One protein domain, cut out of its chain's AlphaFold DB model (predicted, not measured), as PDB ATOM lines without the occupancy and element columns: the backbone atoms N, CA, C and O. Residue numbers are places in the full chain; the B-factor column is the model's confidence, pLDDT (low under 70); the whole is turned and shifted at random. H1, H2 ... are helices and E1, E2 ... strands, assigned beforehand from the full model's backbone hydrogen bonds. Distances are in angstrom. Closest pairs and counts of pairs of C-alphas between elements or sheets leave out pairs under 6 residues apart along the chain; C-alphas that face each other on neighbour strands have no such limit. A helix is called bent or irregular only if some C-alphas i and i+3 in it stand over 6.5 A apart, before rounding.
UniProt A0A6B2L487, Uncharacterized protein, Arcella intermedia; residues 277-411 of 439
ATOM      1  N   SER A 277      54.685  -0.079  37.023       83.44
ATOM      2  CA  SER A 277      55.543   0.093  38.197       83.44
ATOM      3  C   SER A 277      55.757  -1.218  38.960       83.44
ATOM      4  O   SER A 277      56.879  -1.519  39.377       83.44
ATOM      5  N   ALA A 278      54.733  -2.076  39.011       86.19
ATOM      6  CA  ALA A 278      54.789  -3.398  39.632       86.19
ATOM      7  C   ALA A 278      55.858  -4.327  39.017       86.19
ATOM      8  O   ALA A 278      56.331  -5.264  39.665       86.19
ATOM      9  N   TYR A 279      56.275  -4.073  37.770       87.62
ATOM     10  CA  TYR A 279      57.242  -4.907  37.053       87.62
ATOM     11  C   TYR A 279      58.688  -4.409  37.143       87.62
ATOM     12  O   TYR A 279      59.607  -5.181  36.838       87.62
ATOM     13  N   LEU A 280      58.912  -3.168  37.591       91.12
ATOM     14  CA  LEU A 280      60.244  -2.562  37.690       91.12
ATOM     15  C   LEU A 280      61.233  -3.432  38.491       91.12
ATOM     16  O   LEU A 280      62.306  -3.725  37.955       91.12
ATOM     17  N   PRO A 281      60.889  -3.988  39.677       93.06
ATOM     18  CA  PRO A 281      61.835  -4.792  40.455       93.06
ATOM     19  C   PRO A 281      62.330  -6.048  39.718       93.06
ATOM     20  O   PRO A 281      63.510  -6.403  39.781       93.06
ATOM     21  N   ASN A 282      61.443  -6.744  38.997       92.12
ATOM     22  CA  ASN A 282      61.799  -7.961  38.260       92.12
ATOM     23  C   ASN A 282      62.639  -7.626  37.017       92.12
ATOM     24  O   ASN A 282      63.670  -8.261  36.773       92.12
ATOM     25  N   ILE A 283      62.247  -6.585  36.272       92.38
ATOM     26  CA  ILE A 283      63.014  -6.091  35.123       92.38
ATOM     27  C   ILE A 283      64.438  -5.727  35.563       92.38
ATOM     28  O   ILE A 283      65.401  -6.219  34.969       92.38
ATOM     29  N   SER A 284      64.592  -4.967  36.650       92.88
ATOM     30  CA  SER A 284      65.902  -4.585  37.182       92.88
ATOM     31  C   SER A 284      66.743  -5.793  37.596       92.88
ATOM     32  O   SER A 284      67.925  -5.843  37.262       92.88
ATOM     33  N   LYS A 285      66.163  -6.818  38.239       93.50
ATOM     34  CA  LYS A 285      66.885  -8.069  38.559       93.50
ATOM     35  C   LYS A 285      67.393  -8.790  37.305       93.50
ATOM     36  O   LYS A 285      68.521  -9.288  37.284       93.50
ATOM     37  N   ARG A 286      66.589  -8.841  36.237       94.19
ATOM     38  CA  ARG A 286      66.990  -9.450  34.955       94.19
ATOM     39  C   ARG A 286      68.109  -8.659  34.277       94.19
ATOM     40  O   ARG A 286      69.042  -9.279  33.765       94.19
ATOM     41  N   ILE A 287      68.045  -7.327  34.321       93.62
ATOM     42  CA  ILE A 287      69.100  -6.439  33.808       93.62
ATOM     43  C   ILE A 287      70.394  -6.632  34.605       93.62
ATOM     44  O   ILE A 287      71.446  -6.803  33.998       93.62
ATOM     45  N   GLN A 288      70.333  -6.706  35.938       92.44
ATOM     46  CA  GLN A 288      71.508  -6.992  36.770       92.44
ATOM     47  C   GLN A 288      72.161  -8.325  36.384       92.44
ATOM     48  O   GLN A 288      73.366  -8.389  36.153       92.44
ATOM     49  N   LYS A 289      71.367  -9.395  36.233       91.31
ATOM     50  CA  LYS A 289      71.874 -10.709  35.804       91.31
ATOM     51  C   LYS A 289      72.489 -10.672  34.402       91.31
ATOM     52  O   LYS A 289      73.453 -11.385  34.140       91.31
ATOM     53  N   TRP A 290      71.928  -9.875  33.495       91.81
ATOM     54  CA  TRP A 290      72.481  -9.659  32.159       91.81
ATOM     55  C   TRP A 290      73.811  -8.901  32.205       91.81
ATOM     56  O   TRP A 290      74.764  -9.321  31.554       91.81
ATOM     57  N   ALA A 291      73.895  -7.842  33.006       88.38
ATOM     58  CA  ALA A 291      75.096  -7.031  33.145       88.38
ATOM     59  C   ALA A 291      76.249  -7.818  33.794       88.38
ATOM     60  O   ALA A 291      77.357  -7.804  33.268       88.38
ATOM     61  N   LYS A 292      75.970  -8.612  34.840       87.56
ATOM     62  CA  LYS A 292      76.960  -9.473  35.523       87.56
ATOM     63  C   LYS A 292      77.573 -10.565  34.641       87.56
ATOM     64  O   LYS A 292      78.609 -11.119  34.984       87.56
ATOM     65  N   LYS A 293      76.931 -10.916  33.521       84.38
ATOM     66  CA  LYS A 293      77.448 -11.916  32.570       84.38
ATOM     67  C   LYS A 293      78.477 -11.353  31.588       84.38
ATOM     68  O   LYS A 293      79.073 -12.133  30.847       84.38
ATOM     69  N   ARG A 294      78.659 -10.033  31.536       81.38
ATOM     70  CA  ARG A 294      79.628  -9.381  30.645       81.38
ATOM     71  C   ARG A 294      81.007  -9.364  31.293       81.38
ATOM     72  O   ARG A 294      81.115  -9.187  32.502       81.38
ATOM     73  N   ARG A 295      82.053  -9.612  30.499       59.06
ATOM     74  CA  ARG A 295      83.406  -9.884  31.023       59.06
ATOM     75  C   ARG A 295      84.156  -8.610  31.400       59.06
ATOM     76  O   ARG A 295      85.040  -8.666  32.248       59.06
ATOM     77  N   THR A 296      83.806  -7.473  30.799       66.69
ATOM     78  CA  THR A 296      84.446  -6.182  31.076       66.69
ATOM     79  C   THR A 296      83.429  -5.043  31.150       66.69
ATOM     80  O   THR A 296      82.416  -5.013  30.450       66.69
ATOM     81  N   THR A 297      83.736  -4.021  31.949       62.72
ATOM     82  CA  THR A 297      82.927  -2.795  32.095       62.72
ATOM     83  C   THR A 297      82.883  -1.943  30.817       62.72
ATOM     84  O   THR A 297      82.101  -0.998  30.721       62.72
ATOM     85  N   SER A 298      83.734  -2.229  29.824       65.94
ATOM     86  CA  SER A 298      83.678  -1.618  28.488       65.94
ATOM     87  C   SER A 298      82.541  -2.165  27.622       65.94
ATOM     88  O   SER A 298      82.113  -1.475  26.702       65.94
ATOM     89  N   GLU A 299      82.013  -3.351  27.934       74.88
ATOM     90  CA  GLU A 299      80.876  -3.952  27.227       74.88
ATOM     91  C   GLU A 299      79.520  -3.449  27.746       74.88
ATOM     92  O   GLU A 299      78.480  -3.789  27.176       74.88
ATOM     93  N   LEU A 300      79.505  -2.676  28.837       85.31
ATOM     94  CA  LEU A 300      78.288  -2.120  29.415       85.31
ATOM     95  C   LEU A 300      77.989  -0.723  28.854       85.31
ATOM     96  O   LEU A 300      78.905   0.085  28.679       85.31
ATOM     97  N   PRO A 301      76.710  -0.398  28.605       88.12
ATOM     98  CA  PRO A 301      76.318   0.930  28.156       88.12
ATOM     99  C   PRO A 301      76.733   2.015  29.150       88.12
ATOM    100  O   PRO A 301      76.422   1.921  30.334       88.12
ATOM    101  N   ARG A 302      77.406   3.061  28.667       88.06
ATOM    102  CA  ARG A 302      77.896   4.163  29.512       88.06
ATOM    103  C   ARG A 302      77.042   5.419  29.441       88.06
ATOM    104  O   ARG A 302      77.250   6.306  30.248       88.06
ATOM    105  N   THR A 303      76.114   5.514  28.498       89.50
ATOM    106  CA  THR A 303      75.218   6.668  28.355       89.50
ATOM    107  C   THR A 303      73.772   6.241  28.563       89.50
ATOM    108  O   THR A 303      73.426   5.072  28.359       89.50
ATOM    109  N   ARG A 304      72.916   7.200  28.930       88.00
ATOM    110  CA  ARG A 304      71.475   6.984  29.117       88.00
ATOM    111  C   ARG A 304      70.821   6.352  27.883       88.00
ATOM    112  O   ARG A 304      70.111   5.356  28.010       88.00
ATOM    113  N   ASP A 305      71.130   6.856  26.690       87.06
ATOM    114  CA  ASP A 305      70.563   6.338  25.439       87.06
ATOM    115  C   ASP A 305      71.061   4.936  25.092       87.06
ATOM    116  O   ASP A 305      70.273   4.070  24.696       87.06
ATOM    117  N   ALA A 306      72.359   4.677  25.277       88.25
ATOM    118  CA  ALA A 306      72.920   3.353  25.040       88.25
ATOM    119  C   ALA A 306      72.305   2.321  25.998       88.25
ATOM    120  O   ALA A 306      71.995   1.199  25.588       88.25
ATOM    121  N   PHE A 307      72.077   2.703  27.260       91.12
ATOM    122  CA  PHE A 307      71.415   1.852  28.243       91.12
ATOM    123  C   PHE A 307      69.961   1.588  27.860       91.12
ATOM    124  O   PHE A 307      69.581   0.428  27.710       91.12
ATOM    125  N   ARG A 308      69.182   2.645  27.590       90.88
ATOM    126  CA  ARG A 308      67.784   2.549  27.143       90.88
ATOM    127  C   ARG A 308      67.635   1.599  25.961       90.88
ATOM    128  O   ARG A 308      66.776   0.723  25.990       90.88
ATOM    129  N   ASN A 309      68.477   1.747  24.940       90.19
ATOM    130  CA  ASN A 309      68.447   0.884  23.761       90.19
ATOM    131  C   ASN A 309      68.794  -0.572  24.092       90.19
ATOM    132  O   ASN A 309      68.148  -1.480  23.573       90.19
ATOM    133  N   SER A 310      69.750  -0.794  24.995       90.38
ATOM    134  CA  SER A 310      70.176  -2.136  25.411       90.38
ATOM    135  C   SER A 310      69.123  -2.877  26.237       90.38
ATOM    136  O   SER A 310      69.095  -4.108  26.217       90.38
ATOM    137  N   ILE A 311      68.241  -2.155  26.940       92.50
ATOM    138  CA  ILE A 311      67.226  -2.764  27.813       92.50
ATOM    139  C   ILE A 311      65.828  -2.873  27.190       92.50
ATOM    140  O   ILE A 311      64.939  -3.443  27.822       92.50
ATOM    141  N   LYS A 312      65.616  -2.388  25.956       89.81
ATOM    142  CA  LYS A 312      64.306  -2.423  25.267       89.81
ATOM    143  C   LYS A 312      63.638  -3.800  25.337       89.81
ATOM    144  O   LYS A 312      62.483  -3.901  25.727       89.81
ATOM    145  N   ALA A 313      64.389  -4.870  25.069       88.56
ATOM    146  CA  ALA A 313      63.868  -6.239  25.111       88.56
ATOM    147  C   ALA A 313      63.456  -6.713  26.521       88.56
ATOM    148  O   ALA A 313      62.598  -7.582  26.653       88.56
ATOM    149  N   PHE A 314      64.047  -6.158  27.585       90.75
ATOM    150  CA  PHE A 314      63.654  -6.460  28.968       90.75
ATOM    151  C   PHE A 314      62.365  -5.742  29.370       90.75
ATOM    152  O   PHE A 314      61.669  -6.213  30.269       90.75
ATOM    153  N   CYS A 315      62.062  -4.632  28.695       91.12
ATOM    154  CA  CYS A 315      60.914  -3.772  28.950       91.12
ATOM    155  C   CYS A 315      59.648  -4.209  28.200       91.12
ATOM    156  O   CYS A 315      58.558  -3.743  28.521       91.12
ATOM    157  N   THR A 316      59.773  -5.107  27.219       90.31
ATOM    158  CA  THR A 316      58.634  -5.739  26.550       90.31
ATOM    159  C   THR A 316      58.201  -6.974  27.338       90.31
ATOM    160  O   THR A 316      58.896  -7.992  27.374       90.31
ATOM    161  N   LEU A 317      57.032  -6.892  27.964       87.94
ATOM    162  CA  LEU A 317      56.429  -7.962  28.748       87.94
ATOM    163  C   LEU A 317      55.237  -8.566  28.009       87.94
ATOM    164  O   LEU A 317      54.676  -7.965  27.092       87.94
ATOM    165  N   ARG A 318      54.838  -9.770  28.421       85.81
ATOM    166  CA  ARG A 318      53.581 -10.387  27.995       85.81
ATOM    167  C   ARG A 318      52.662 -10.477  29.200       85.81
ATOM    168  O   ARG A 318      53.048 -11.071  30.204       85.81
ATOM    169  N   ALA A 319      51.481  -9.883  29.093       84.25
ATOM    170  CA  ALA A 319      50.465  -9.903  30.136       84.25
ATOM    171  C   ALA A 319      49.099 -10.243  29.533       84.25
ATOM    172  O   ALA A 319      48.852 -10.007  28.346       84.25
ATOM    173  N   GLN A 320      48.230 -10.828  30.352       85.56
ATOM    174  CA  GLN A 320      46.845 -11.109  29.997       85.56
ATOM    175  C   GLN A 320      46.067  -9.789  29.941       85.56
ATOM    176  O   GLN A 320      45.836  -9.190  30.981       85.56
ATOM    177  N   ILE A 321      45.682  -9.346  28.743       85.75
ATOM    178  CA  ILE A 321      45.017  -8.050  28.496       85.75
ATOM    179  C   ILE A 321      43.503  -8.128  28.724       85.75
ATOM    180  O   ILE A 321      42.850  -7.138  29.058       85.75
ATOM    181  N   LEU A 322      42.935  -9.315  28.521       85.19
ATOM    182  CA  LEU A 322      41.517  -9.599  28.700       85.19
ATOM    183  C   LEU A 322      41.328 -10.888  29.487       85.19
ATOM    184  O   LEU A 322      42.161 -11.789  29.440       85.19
ATOM    185  N   ASP A 323      40.209 -10.978  30.190       83.81
ATOM    186  CA  ASP A 323      39.766 -12.229  30.791       83.81
ATOM    187  C   ASP A 323      39.291 -13.198  29.683       83.81
ATOM    188  O   ASP A 323      38.431 -12.818  28.878       83.81
ATOM    189  N   PRO A 324      39.832 -14.429  29.594       85.31
ATOM    190  CA  PRO A 324      39.336 -15.451  28.674       85.31
ATOM    191  C   PRO A 324      37.835 -15.712  28.808       85.31
ATOM    192  O   PRO A 324      37.175 -15.910  27.789       85.31
ATOM    193  N   GLU A 325      37.284 -15.668  30.027       81.00
ATOM    194  CA  GLU A 325      35.849 -15.860  30.275       81.00
ATOM    195  C   GLU A 325      35.025 -14.720  29.675       81.00
ATOM    196  O   GLU A 325      33.974 -14.952  29.079       81.00
ATOM    197  N   TYR A 326      35.531 -13.487  29.750       81.88
ATOM    198  CA  TYR A 326      34.894 -12.339  29.109       81.88
ATOM    199  C   TYR A 326      34.850 -12.503  27.585       81.88
ATOM    200  O   TYR A 326      33.815 -12.269  26.961       81.88
ATOM    201  N   VAL A 327      35.953 -12.942  26.969       84.38
ATOM    202  CA  VAL A 327      36.005 -13.173  25.516       84.38
ATOM    203  C   VAL A 327      35.072 -14.307  25.104       84.38
ATOM    204  O   VAL A 327      34.315 -14.151  24.147       84.38
ATOM    205  N   TYR A 328      35.084 -15.417  25.843       82.69
ATOM    206  CA  TYR A 328      34.145 -16.523  25.673       82.69
ATOM    207  C   TYR A 328      32.690 -16.035  25.713       82.69
ATOM    208  O   TYR A 328      31.920 -16.294  24.789       82.69
ATOM    209  N   HIS A 329      32.334 -15.258  26.735       76.69
ATOM    210  CA  HIS A 329      30.986 -14.734  26.910       76.69
ATOM    211  C   HIS A 329      30.567 -13.828  25.747       76.69
ATOM    212  O   HIS A 329      29.459 -13.947  25.227       76.69
ATOM    213  N   ARG A 330      31.473 -12.964  25.271       78.00
ATOM    214  CA  ARG A 330      31.218 -12.128  24.092       78.00
ATOM    215  C   ARG A 330      31.017 -12.954  22.831       78.00
ATOM    216  O   ARG A 330      30.075 -12.682  22.097       78.00
ATOM    217  N   LEU A 331      31.851 -13.963  22.591       79.31
ATOM    218  CA  LEU A 331      31.688 -14.868  21.452       79.31
ATOM    219  C   LEU A 331      30.334 -15.590  21.504       79.31
ATOM    220  O   LEU A 331      29.670 -15.708  20.477       79.31
ATOM    221  N   TYR A 332      29.905 -16.030  22.688       75.06
ATOM    222  CA  TYR A 332      28.619 -16.699  22.882       75.06
ATOM    223  C   TYR A 332      27.431 -15.751  22.652       75.06
ATOM    224  O   TYR A 332      26.575 -16.026  21.812       75.06
ATOM    225  N   LEU A 333      27.405 -14.591  23.320       68.00
ATOM    226  CA  LEU A 333      26.335 -13.592  23.175       68.00
ATOM    227  C   LEU A 333      26.220 -13.053  21.749       68.00
ATOM    228  O   LEU A 333      25.123 -12.839  21.236       68.00
ATOM    229  N   MET A 334      27.361 -12.847  21.093       68.06
ATOM    230  CA  MET A 334      27.412 -12.407  19.703       68.06
ATOM    231  C   MET A 334      27.203 -13.553  18.712       68.06
ATOM    232  O   MET A 334      27.249 -13.322  17.503       68.06
ATOM    233  N   ASN A 335      26.931 -14.766  19.204       69.06
ATOM    234  CA  ASN A 335      26.522 -15.906  18.402       69.06
ATOM    235  C   ASN A 335      27.611 -16.331  17.393       69.06
ATOM    236  O   ASN A 335      27.317 -16.592  16.225       69.06
ATOM    237  N   TYR A 336      28.867 -16.355  17.850       73.50
ATOM    238  CA  TYR A 336      30.045 -16.872  17.140       73.50
ATOM    239  C   TYR A 336      30.376 -18.320  17.526       73.50
ATOM    240  O   TYR A 336      30.944 -19.049  16.713       73.50
ATOM    241  N   ILE A 337      29.997 -18.735  18.737       75.75
ATOM    242  CA  ILE A 337      30.218 -20.078  19.288       75.75
ATOM    243  C   ILE A 337      28.971 -20.576  20.015       75.75
ATOM    244  O   ILE A 337      28.284 -19.776  20.650       75.75
ATOM    245  N   GLU A 338      28.730 -21.881  19.969       72.62
ATOM    246  CA  GLU A 338      27.686 -22.603  20.706       72.62
ATOM    247  C   GLU A 338      28.183 -23.992  21.121       72.62
ATOM    248  O   GLU A 338      29.293 -24.375  20.761       72.62
ATOM    249  N   PHE A 339      27.377 -24.723  21.893       73.62
ATOM    250  CA  PHE A 339      27.628 -26.116  22.261       73.62
ATOM    251  C   PHE A 339      26.395 -26.949  21.922       73.62
ATOM    252  O   PHE A 339      25.277 -26.439  22.064       73.62
ATOM    253  N   ASP A 340      26.588 -28.173  21.441       66.19
ATOM    254  CA  ASP A 340      25.495 -29.130  21.250       66.19
ATOM    255  C   ASP A 340      25.119 -29.860  22.550       66.19
ATOM    256  O   ASP A 340      25.546 -29.493  23.648       66.19
ATOM    257  N   GLU A 341      24.252 -30.865  22.413       59.16
ATOM    258  CA  GLU A 341      23.754 -31.704  23.506       59.16
ATOM    259  C   GLU A 341      24.867 -32.523  24.183       59.16
ATOM    260  O   GLU A 341      24.734 -32.848  25.363       59.16
ATOM    261  N   ASP A 342      25.974 -32.776  23.478       67.38
ATOM    262  CA  ASP A 342      27.146 -33.512  23.960       67.38
ATOM    263  C   ASP A 342      28.246 -32.577  24.511       67.38
ATOM    264  O   ASP A 342      29.344 -33.019  24.851       67.38
ATOM    265  N   GLU A 343      27.947 -31.279  24.645       66.44
ATOM    266  CA  GLU A 343      28.881 -30.217  25.045       66.44
ATOM    267  C   GLU A 343      30.049 -29.992  24.062       66.44
ATOM    268  O   GLU A 343      31.053 -29.342  24.402       66.44
ATOM    269  N   ASP A 344      29.912 -30.467  22.823       69.62
ATOM    270  CA  ASP A 344      30.878 -30.216  21.765       69.62
ATOM    271  C   ASP A 344      30.672 -28.810  21.184       69.62
ATOM    272  O   ASP A 344      29.561 -28.314  20.989       69.62
ATOM    273  N   LEU A 345      31.782 -28.115  20.943       73.25
ATOM    274  CA  LEU A 345      31.800 -26.738  20.472       73.25
ATOM    275  C   LEU A 345      31.405 -26.673  18.994       73.25
ATOM    276  O   LEU A 345      32.112 -27.160  18.109       73.25
ATOM    277  N   ILE A 346      30.353 -25.916  18.719       67.19
ATOM    278  CA  ILE A 346      29.909 -25.566  17.378       67.19
ATOM    279  C   ILE A 346      30.380 -24.148  17.043       67.19
ATOM    280  O   ILE A 346      30.112 -23.190  17.771       67.19
ATOM    281  N   LEU A 347      31.053 -23.988  15.899       67.69
ATOM    282  CA  LEU A 347      31.333 -22.669  15.323       67.69
ATOM    283  C   LEU A 347      30.126 -22.170  14.537       67.69
ATOM    284  O   LEU A 347      29.687 -22.788  13.569       67.69
ATOM    285  N   VAL A 348      29.636 -21.009  14.951       60.97
ATOM    286  CA  VAL A 348      28.345 -20.458  14.535       60.97
ATOM    287  C   VAL A 348      28.532 -19.396  13.442       60.97
ATOM    288  O   VAL A 348      27.663 -19.186  12.604       60.97
ATOM    289  N   ALA A 349      29.693 -18.745  13.369       59.69
ATOM    290  CA  ALA A 349      30.023 -17.813  12.292       59.69
ATOM    291  C   ALA A 349      31.386 -18.153  11.675       59.69
ATOM    292  O   ALA A 349      32.345 -18.427  12.394       59.69
ATOM    293  N   ARG A 350      31.476 -18.110  10.340       54.91
ATOM    294  CA  ARG A 350      32.720 -18.264   9.564       54.91
ATOM    295  C   ARG A 350      32.956 -17.017   8.709       54.91
ATOM    296  O   ARG A 350      31.997 -16.392   8.261       54.91
ATOM    297  N   GLY A 351      34.219 -16.668   8.461       54.69
ATOM    298  CA  GLY A 351      34.604 -15.471   7.691       54.69
ATOM    299  C   GLY A 351      35.064 -14.307   8.575       54.69
ATOM    300  O   GLY A 351      35.328 -14.506   9.749       54.69
ATOM    301  N   LEU A 352      35.219 -13.087   8.045       49.34
ATOM    302  CA  LEU A 352      35.664 -11.950   8.868       49.34
ATOM    303  C   LEU A 352      34.655 -11.679   9.994       49.34
ATOM    304  O   LEU A 352      33.458 -11.590   9.707       49.34
ATOM    305  N   PRO A 353      35.103 -11.509  11.253       50.91
ATOM    306  CA  PRO A 353      34.180 -11.204  12.325       50.91
ATOM    307  C   PRO A 353      33.531  -9.859  12.019       50.91
ATOM    308  O   PRO A 353      34.204  -8.833  11.893       50.91
ATOM    309  N   VAL A 354      32.210  -9.878  11.875       52.31
ATOM    310  CA  VAL A 354      31.407  -8.665  11.867       52.31
ATOM    311  C   VAL A 354      31.372  -8.197  13.313       52.31
ATOM    312  O   VAL A 354      30.478  -8.550  14.084       52.31
ATOM    313  N   PHE A 355      32.392  -7.431  13.697       48.03
ATOM    314  CA  PHE A 355      32.219  -6.500  14.794       48.03
ATOM    315  C   PHE A 355      31.021  -5.643  14.400       48.03
ATOM    316  O   PHE A 355      30.997  -5.159  13.262       48.03
ATOM    317  N   PRO A 356      29.976  -5.542  15.234       41.88
ATOM    318  CA  PRO A 356      28.928  -4.582  14.982       41.88
ATOM    319  C   PRO A 356      29.627  -3.237  14.832       41.88
ATOM    320  O   PRO A 356      30.186  -2.712  15.795       41.88
ATOM    321  N   ASP A 357      29.651  -2.738  13.595       34.84
ATOM    322  CA  ASP A 357      30.017  -1.364  13.299       34.84
ATOM    323  C   ASP A 357      29.243  -0.488  14.288       34.84
ATOM    324  O   ASP A 357      28.124  -0.858  14.677       34.84
ATOM    325  N   ALA A 358      29.847   0.618  14.709       36.69
ATOM    326  CA  ALA A 358      29.446   1.486  15.821       36.69
ATOM    327  C   ALA A 358      28.025   2.103  15.720       36.69
ATOM    328  O   ALA A 358      27.726   3.092  16.374       36.69
ATOM    329  N   GLY A 359      27.132   1.537  14.908       33.78
ATOM    330  CA  GLY A 359      25.716   1.857  14.841       33.78
ATOM    331  C   GLY A 359      24.736   0.679  14.990       33.78
ATOM    332  O   GLY A 359      23.538   0.929  15.089       33.78
ATOM    333  N   ARG A 360      25.154  -0.595  15.108       40.88
ATOM    334  CA  ARG A 360      24.237  -1.597  15.702       40.88
ATOM    335  C   ARG A 360      24.293  -1.462  17.213       40.88
ATOM    336  O   ARG A 360      25.180  -2.015  17.846       40.88
ATOM    337  N   ASP A 361      23.319  -0.728  17.729       41.38
ATOM    338  CA  ASP A 361      23.012  -0.348  19.119       41.38
ATOM    339  C   ASP A 361      23.013  -1.489  20.167       41.38
ATOM    340  O   ASP A 361      22.024  -1.831  20.801       41.38
ATOM    341  N   SER A 362      24.156  -2.154  20.275       42.12
ATOM    342  CA  SER A 362      24.500  -3.229  21.208       42.12
ATOM    343  C   SER A 362      26.012  -3.229  21.510       42.12
ATOM    344  O   SER A 362      26.509  -4.135  22.174       42.12
ATOM    345  N   SER A 363      26.752  -2.215  21.029       48.91
ATOM    346  CA  SER A 363      28.223  -2.129  21.049       48.91
ATOM    347  C   SER A 363      28.789  -1.126  22.058       48.91
ATOM    348  O   SER A 363      29.993  -0.870  22.021       48.91
ATOM    349  N   HIS A 364      27.975  -0.555  22.957       52.25
ATOM    350  CA  HIS A 364      28.453   0.407  23.969       52.25
ATOM    351  C   HIS A 364      29.659  -0.146  24.746       52.25
ATOM    352  O   HIS A 364      30.662   0.526  24.969       52.25
ATOM    353  N   TRP A 365      29.618  -1.444  25.024       59.12
ATOM    354  CA  TRP A 365      30.654  -2.146  25.755       59.12
ATOM    355  C   TRP A 365      32.007  -2.265  25.037       59.12
ATOM    356  O   TRP A 365      33.011  -2.509  25.701       59.12
ATOM    357  N   ILE A 366      32.066  -2.145  23.702       62.59
ATOM    358  CA  ILE A 366      33.341  -2.171  22.959       62.59
ATOM    359  C   ILE A 366      34.080  -0.854  23.190       62.59
ATOM    360  O   ILE A 366      35.281  -0.865  23.446       62.59
ATOM    361  N   HIS A 367      33.354   0.268  23.164       60.97
ATOM    362  CA  HIS A 367      33.909   1.602  23.404       60.97
ATOM    363  C   HIS A 367      34.363   1.808  24.856       60.97
ATOM    364  O   HIS A 367      35.171   2.685  25.137       60.97
ATOM    365  N   GLU A 368      33.896   0.965  25.778       66.44
ATOM    366  CA  GLU A 368      34.368   0.928  27.163       66.44
ATOM    367  C   GLU A 368      35.726   0.225  27.356       66.44
ATOM    368  O   GLU A 368      36.279   0.281  28.464       66.44
ATOM    369  N   LEU A 369      36.233  -0.462  26.324       74.25
ATOM    370  CA  LEU A 369      37.537  -1.125  26.309       74.25
ATOM    371  C   LEU A 369      38.621  -0.180  25.782       74.25
ATOM    372  O   LEU A 369      38.372   0.619  24.880       74.25
ATOM    373  N   SER A 370      39.849  -0.324  26.281       77.25
ATOM    374  CA  SER A 370      41.005   0.356  25.689       77.25
ATOM    375  C   SER A 370      41.285  -0.152  24.270       77.25
ATOM    376  O   SER A 370      40.936  -1.281  23.926       77.25
ATOM    377  N   GLU A 371      41.975   0.643  23.452       74.44
ATOM    378  CA  GLU A 371      42.377   0.257  22.088       74.44
ATOM    379  C   GLU A 371      43.121  -1.092  22.068       74.44
ATOM    380  O   GLU A 371      42.792  -1.995  21.300       74.44
ATOM    381  N   GLN A 372      44.031  -1.301  23.024       77.81
ATOM    382  CA  GLN A 372      44.761  -2.560  23.175       77.81
ATOM    383  C   GLN A 372      43.841  -3.750  23.504       77.81
ATOM    384  O   GLN A 372      44.058  -4.864  23.021       77.81
ATOM    385  N   GLN A 373      42.816  -3.544  24.336       82.12
ATOM    386  CA  GLN A 373      41.822  -4.575  24.633       82.12
ATOM    387  C   GLN A 373      40.957  -4.884  23.408       82.12
ATOM    388  O   GLN A 373      40.686  -6.055  23.141       82.12
ATOM    389  N   GLN A 374      40.556  -3.864  22.646       80.50
ATOM    390  CA  GLN A 374      39.792  -4.034  21.409       80.50
ATOM    391  C   GLN A 374      40.578  -4.854  20.378       80.50
ATOM    392  O   GLN A 374      40.031  -5.796  19.807       80.50
ATOM    393  N   ASP A 375      41.876  -4.590  20.215       80.56
ATOM    394  CA  ASP A 375      42.754  -5.353  19.319       80.56
ATOM    395  C   ASP A 375      42.873  -6.827  19.715       80.56
ATOM    396  O   ASP A 375      42.783  -7.732  18.876       80.56
ATOM    397  N   VAL A 376      43.063  -7.094  21.009       85.69
ATOM    398  CA  VAL A 376      43.149  -8.464  21.529       85.69
ATOM    399  C   VAL A 376      41.820  -9.198  21.356       85.69
ATOM    400  O   VAL A 376      41.809 -10.367  20.962       85.69
ATOM    401  N   LEU A 377      40.699  -8.519  21.587       84.75
ATOM    402  CA  LEU A 377      39.368  -9.067  21.352       84.75
ATOM    403  C   LEU A 377      39.153  -9.392  19.867       84.75
ATOM    404  O   LEU A 377      38.756 -10.508  19.534       84.75
ATOM    405  N   LEU A 378      39.483  -8.456  18.972       80.44
ATOM    406  CA  LEU A 378      39.428  -8.624  17.518       80.44
ATOM    407  C   LEU A 378      40.257  -9.816  17.053       80.44
ATOM    408  O   LEU A 378      39.791 -10.618  16.242       80.44
ATOM    409  N   LYS A 379      41.462  -9.975  17.599       85.56
ATOM    410  CA  LYS A 379      42.320 -11.134  17.351       85.56
ATOM    411  C   LYS A 379      41.651 -12.442  17.780       85.56
ATOM    412  O   LYS A 379      41.682 -13.397  17.009       85.56
ATOM    413  N   CYS A 380      41.044 -12.497  18.966       87.00
ATOM    414  CA  CYS A 380      40.351 -13.700  19.437       87.00
ATOM    415  C   CYS A 380      39.162 -14.051  18.536       87.00
ATOM    416  O   CYS A 380      39.024 -15.197  18.119       87.00
ATOM    417  N   PHE A 381      38.349 -13.058  18.176       82.19
ATOM    418  CA  PHE A 381      37.206 -13.240  17.284       82.19
ATOM    419  C   PHE A 381      37.640 -13.742  15.913       82.19
ATOM    420  O   PHE A 381      37.109 -14.745  15.452       82.19
ATOM    421  N   LYS A 382      38.642 -13.094  15.299       78.50
ATOM    422  CA  LYS A 382      39.233 -13.520  14.020       78.50
ATOM    423  C   LYS A 382      39.735 -14.952  14.090       78.50
ATOM    424  O   LYS A 382      39.476 -15.719  13.172       78.50
ATOM    425  N   TRP A 383      40.430 -15.299  15.171       84.19
ATOM    426  CA  TRP A 383      40.926 -16.650  15.369       84.19
ATOM    427  C   TRP A 383      39.772 -17.655  15.342       84.19
ATOM    428  O   TRP A 383      39.793 -18.532  14.489       84.19
ATOM    429  N   VAL A 384      38.725 -17.455  16.149       80.31
ATOM    430  CA  VAL A 384      37.562 -18.361  16.228       80.31
ATOM    431  C   VAL A 384      36.890 -18.588  14.869       80.31
ATOM    432  O   VAL A 384      36.599 -19.724  14.513       80.31
ATOM    433  N   VAL A 385      36.672 -17.533  14.085       70.38
ATOM    434  CA  VAL A 385      35.956 -17.618  12.792       70.38
ATOM    435  C   VAL A 385      36.803 -18.078  11.611       70.38
ATOM    436  O   VAL A 385      36.260 -18.386  10.548       70.38
ATOM    437  N   SER A 386      38.126 -18.086  11.779       69.38
ATOM    438  CA  SER A 386      39.090 -18.553  10.778       69.38
ATOM    439  C   SER A 386      39.419 -20.043  10.889       69.38
ATOM    440  O   SER A 386      40.212 -20.551  10.100       69.38
ATOM    441  N   LEU A 387      38.840 -20.750  11.863       65.56
ATOM    442  CA  LEU A 387      39.118 -22.163  12.084       65.56
ATOM    443  C   LEU A 387      38.410 -23.033  11.040       65.56
ATOM    444  O   LEU A 387      37.182 -23.104  10.999       65.56
ATOM    445  N   GLU A 388      39.197 -23.758  10.247       58.53
ATOM    446  CA  GLU A 388      38.705 -24.907   9.474       58.53
ATOM    447  C   GLU A 388      38.304 -26.066  10.405       58.53
ATOM    448  O   GLU A 388      37.352 -26.792  10.122       58.53
ATOM    449  N   LEU A 389      38.989 -26.186  11.552       57.66
ATOM    450  CA  LEU A 389      38.717 -27.141  12.626       57.66
ATOM    451  C   LEU A 389      38.665 -26.405  13.971       57.66
ATOM    452  O   LEU A 389      39.679 -25.905  14.460       57.66
ATOM    453  N   ALA A 390      37.476 -26.330  14.563       63.06
ATOM    454  CA  ALA A 390      37.267 -25.749  15.884       63.06
ATOM    455  C   ALA A 390      37.933 -26.594  16.988       63.06
ATOM    456  O   ALA A 390      38.064 -27.812  16.812       63.06
ATOM    457  N   PRO A 391      38.298 -26.022  18.157       70.12
ATOM    458  CA  PRO A 391      38.436 -26.838  19.358       70.12
ATOM    459  C   PRO A 391      37.161 -27.662  19.551       70.12
ATOM    460  O   PRO A 391      36.075 -27.154  19.319       70.12
ATOM    461  N   LYS A 392      37.289 -28.927  19.957       72.25
ATOM    462  CA  LYS A 392      36.139 -29.843  20.012       72.25
ATOM    463  C   LYS A 392      35.159 -29.524  21.135       72.25
ATOM    464  O   LYS A 392      33.992 -29.809  20.993       72.25
ATOM    465  N   ASN A 393      35.621 -28.910  22.223       79.25
ATOM    466  CA  ASN A 393      34.819 -28.666  23.423       79.25
ATOM    467  C   ASN A 393      35.230 -27.368  24.136       79.25
ATOM    468  O   ASN A 393      36.221 -26.712  23.784       79.25
ATOM    469  N   LEU A 394      34.475 -27.012  25.179       77.62
ATOM    470  CA  LEU A 394      34.661 -25.785  25.961       77.62
ATOM    471  C   LEU A 394      36.068 -25.672  26.561       77.62
ATOM    472  O   LEU A 394      36.659 -24.593  26.562       77.62
ATOM    473  N   SER A 395      36.621 -26.784  27.049       79.56
ATOM    474  CA  SER A 395      37.954 -26.816  27.663       79.56
ATOM    475  C   SER A 395      39.053 -26.459  26.654       79.56
ATOM    476  O   SER A 395      39.922 -25.621  26.929       79.56
ATOM    477  N   GLY A 396      38.967 -27.015  25.440       82.94
ATOM    478  CA  GLY A 396      39.860 -26.665  24.337       82.94
ATOM    479  C   GLY A 396      39.762 -25.186  23.962       82.94
ATOM    480  O   GLY A 396      40.784 -24.510  23.843       82.94
ATOM    481  N   LEU A 397      38.539 -24.655  23.860       84.50
ATOM    482  CA  LEU A 397      38.315 -23.240  23.563       84.50
ATOM    483  C   LEU A 397      38.925 -22.327  24.633       84.50
ATOM    484  O   LEU A 397      39.679 -21.416  24.295       84.50
ATOM    485  N   LYS A 398      38.636 -22.572  25.916       83.12
ATOM    486  CA  LYS A 398      39.166 -21.764  27.030       83.12
ATOM    487  C   LYS A 398      40.693 -21.782  27.064       83.12
ATOM    488  O   LYS A 398      41.320 -20.744  27.282       83.12
ATOM    489  N   THR A 399      41.299 -22.933  26.772       86.81
ATOM    490  CA  THR A 399      42.758 -23.077  26.672       86.81
ATOM    491  C   THR A 399      43.339 -22.232  25.539       86.81
ATOM    492  O   THR A 399      44.354 -21.567  25.726       86.81
ATOM    493  N   SER A 400      42.704 -22.204  24.369       89.50
ATOM    494  CA  SER A 400      43.162 -21.351  23.268       89.50
ATOM    495  C   SER A 400      42.942 -19.865  23.557       89.50
ATOM    496  O   SER A 400      43.839 -19.054  23.323       89.50
ATOM    497  N   LEU A 401      41.785 -19.497  24.113       89.12
ATOM    498  CA  LEU A 401      41.486 -18.112  24.473       89.12
ATOM    499  C   LEU A 401      42.487 -17.573  25.499       89.12
ATOM    500  O   LEU A 401      42.986 -16.469  25.302       89.12
ATOM    501  N   SER A 402      42.870 -18.358  26.514       88.06
ATOM    502  CA  SER A 402      43.868 -17.945  27.517       88.06
ATOM    503  C   SER A 402      45.229 -17.588  26.919       88.06
ATOM    504  O   SER A 402      45.906 -16.687  27.412       88.06
ATOM    505  N   GLN A 403      45.606 -18.208  25.801       88.62
ATOM    506  CA  GLN A 403      46.827 -17.871  25.067       88.62
ATOM    507  C   GLN A 403      46.647 -16.643  24.163       88.62
ATOM    508  O   GLN A 403      47.584 -15.866  23.949       88.62
ATOM    509  N   LEU A 404      45.449 -16.453  23.608       89.06
ATOM    510  CA  LEU A 404      45.156 -15.383  22.656       89.06
ATOM    511  C   LEU A 404      44.963 -14.025  23.319       89.06
ATOM    512  O   LEU A 404      45.382 -13.029  22.719       89.06
ATOM    513  N   VAL A 405      44.417 -14.003  24.542       89.75
ATOM    514  CA  VAL A 405      44.196 -12.781  25.335       89.75
ATOM    515  C   VAL A 405      45.484 -12.131  25.847       89.75
ATOM    516  O   VAL A 405      45.454 -11.061  26.457       89.75
ATOM    517  N   VAL A 406      46.634 -12.764  25.614       88.19
ATOM    518  CA  VAL A 406      47.942 -12.238  25.995       88.19
ATOM    519  C   VAL A 406      48.448 -11.258  24.936       88.19
ATOM    520  O   VAL A 406      48.606 -11.599  23.757       88.19
ATOM    521  N   GLY A 407      48.767 -10.046  25.379       83.88
ATOM    522  CA  GLY A 407      49.312  -8.961  24.568       83.88
ATOM    523  C   GLY A 407      50.712  -8.558  25.015       83.88
ATOM    524  O   GLY A 407      51.205  -8.995  26.058       83.88
ATOM    525  N   LYS A 408      51.378  -7.745  24.190       85.44
ATOM    526  CA  LYS A 408      52.643  -7.107  24.564       85.44
ATOM    527  C   LYS A 408      52.336  -5.850  25.367       85.44
ATOM    528  O   LYS A 408      51.589  -5.006  24.889       85.44
ATOM    529  N   CYS A 409      52.939  -5.723  26.538       84.31
ATOM    530  CA  CYS A 409      52.919  -4.501  27.331       84.31
ATOM    531  C   CYS A 409      54.335  -3.945  27.404       84.31
ATOM    532  O   CYS A 409      55.296  -4.706  27.540       84.31
ATOM    533  N   GLU A 410      54.464  -2.629  27.316       87.94
ATOM    534  CA  GLU A 410      55.759  -1.966  27.386       87.94
ATOM    535  C   GLU A 410      55.881  -1.189  28.687       87.94
ATOM    536  O   GLU A 410      55.005  -0.413  29.063       87.94
ATOM    537  N   VAL A 411      56.999  -1.398  29.372       89.00
ATOM    538  CA  VAL A 411      57.432  -0.541  30.471       89.00
ATOM    539  C   VAL A 411      58.384   0.497  29.893       89.00
ATOM    540  O   VAL A 411      59.270   0.163  29.111       89.00
TER     541      VAL A 411
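Overview. This is residues 277 to 411 of the 439 residues of an uncharacterized protein of Arcella intermedia (UniProt A0A6B2L487). Two lobes stand at the ends of a short antiparallel ribbon made of E1 and E4, near the middle of the length. The smaller lobe is the two crossed helices H1 and H2; the larger holds H3, H5 and H6, with the small hairpin E2 and E3 at its far end and H4 near H5. The 135 printed residues hold, in order, H1 H2 E1 H3 E2 E3 H4 H5 H6 E4, mostly helix, with two antiparallel sheets of two strands each. The whole is elongated, 65 by 35 by 25 A, and only just loose, close to extended, with a radius of gyration of the C-alphas of 20.8 A.

Arrangement. H1, residues 277 to 291, touches H2, residues 304 to 315, with residues 283 to 287 alone; the closest C-alphas, Ile 283 and Phe 314, are 6.2 A apart, and the lines are only just about perpendicular at 71 degrees. E1, residues 316 to 320, is the antiparallel neighbour of E4, residues 406 to 410, with N 317 and O 409 2.8 A apart, within hydrogen-bond range. H3, residues 324 to 333, touches H6, residues 394 to 404, opposite ways at a steep tilt of 63 degrees, closest at the C-alphas of Pro 324 and Ser 402, 5.3 A. E2, residues 337 to 339, and E3, residues 345 to 347, form an antiparallel hairpin, with N 346 and O 338 2.8 A apart, within hydrogen-bond range. H4, residues 364 to 367, is close to but not clearly touching H5, residues 371 to 385; their closest C-alphas, Ile 366 and Gln 374, are 6.9 A apart. H5 and H6 form a helical hairpin at a steep tilt of 42 degrees, closest at the C-alphas of Cys 380 and Leu 404, 6.0 A. H5 and H3 only just touch, with 3 pairs of C-alphas within 8 A. Every O i to N i+4 pair is within hydrogen-bond range in H3 and H5, against 9 of 11 in H1, 6 of 8 in H2 and 6 of 7 in H6; H4 is too short for such a pair.

Along the chain. H1 begins at C-alpha 277 (55.543, 0.093, 38.197) and is 21.4 A long; H5 is 21.1 A long. H1 and H2 are irregular: C-alphas 278 and 281 are 7.2 A apart, and 310 and 313 are 7.5 A. E4 ends at C-alpha 410 (55.759, -1.966, 27.386).

Size, cuts and confidence. The farthest C-alphas, Ser 298 and Glu 341, are 67.2 A apart. The printed part has no cut; its long links are H1 to H2 and E3 to H4. Residues 293 to 298 stand free. Mean pLDDT of the printed part is 76.5, with 40 residues under 70, among them 346 to 368.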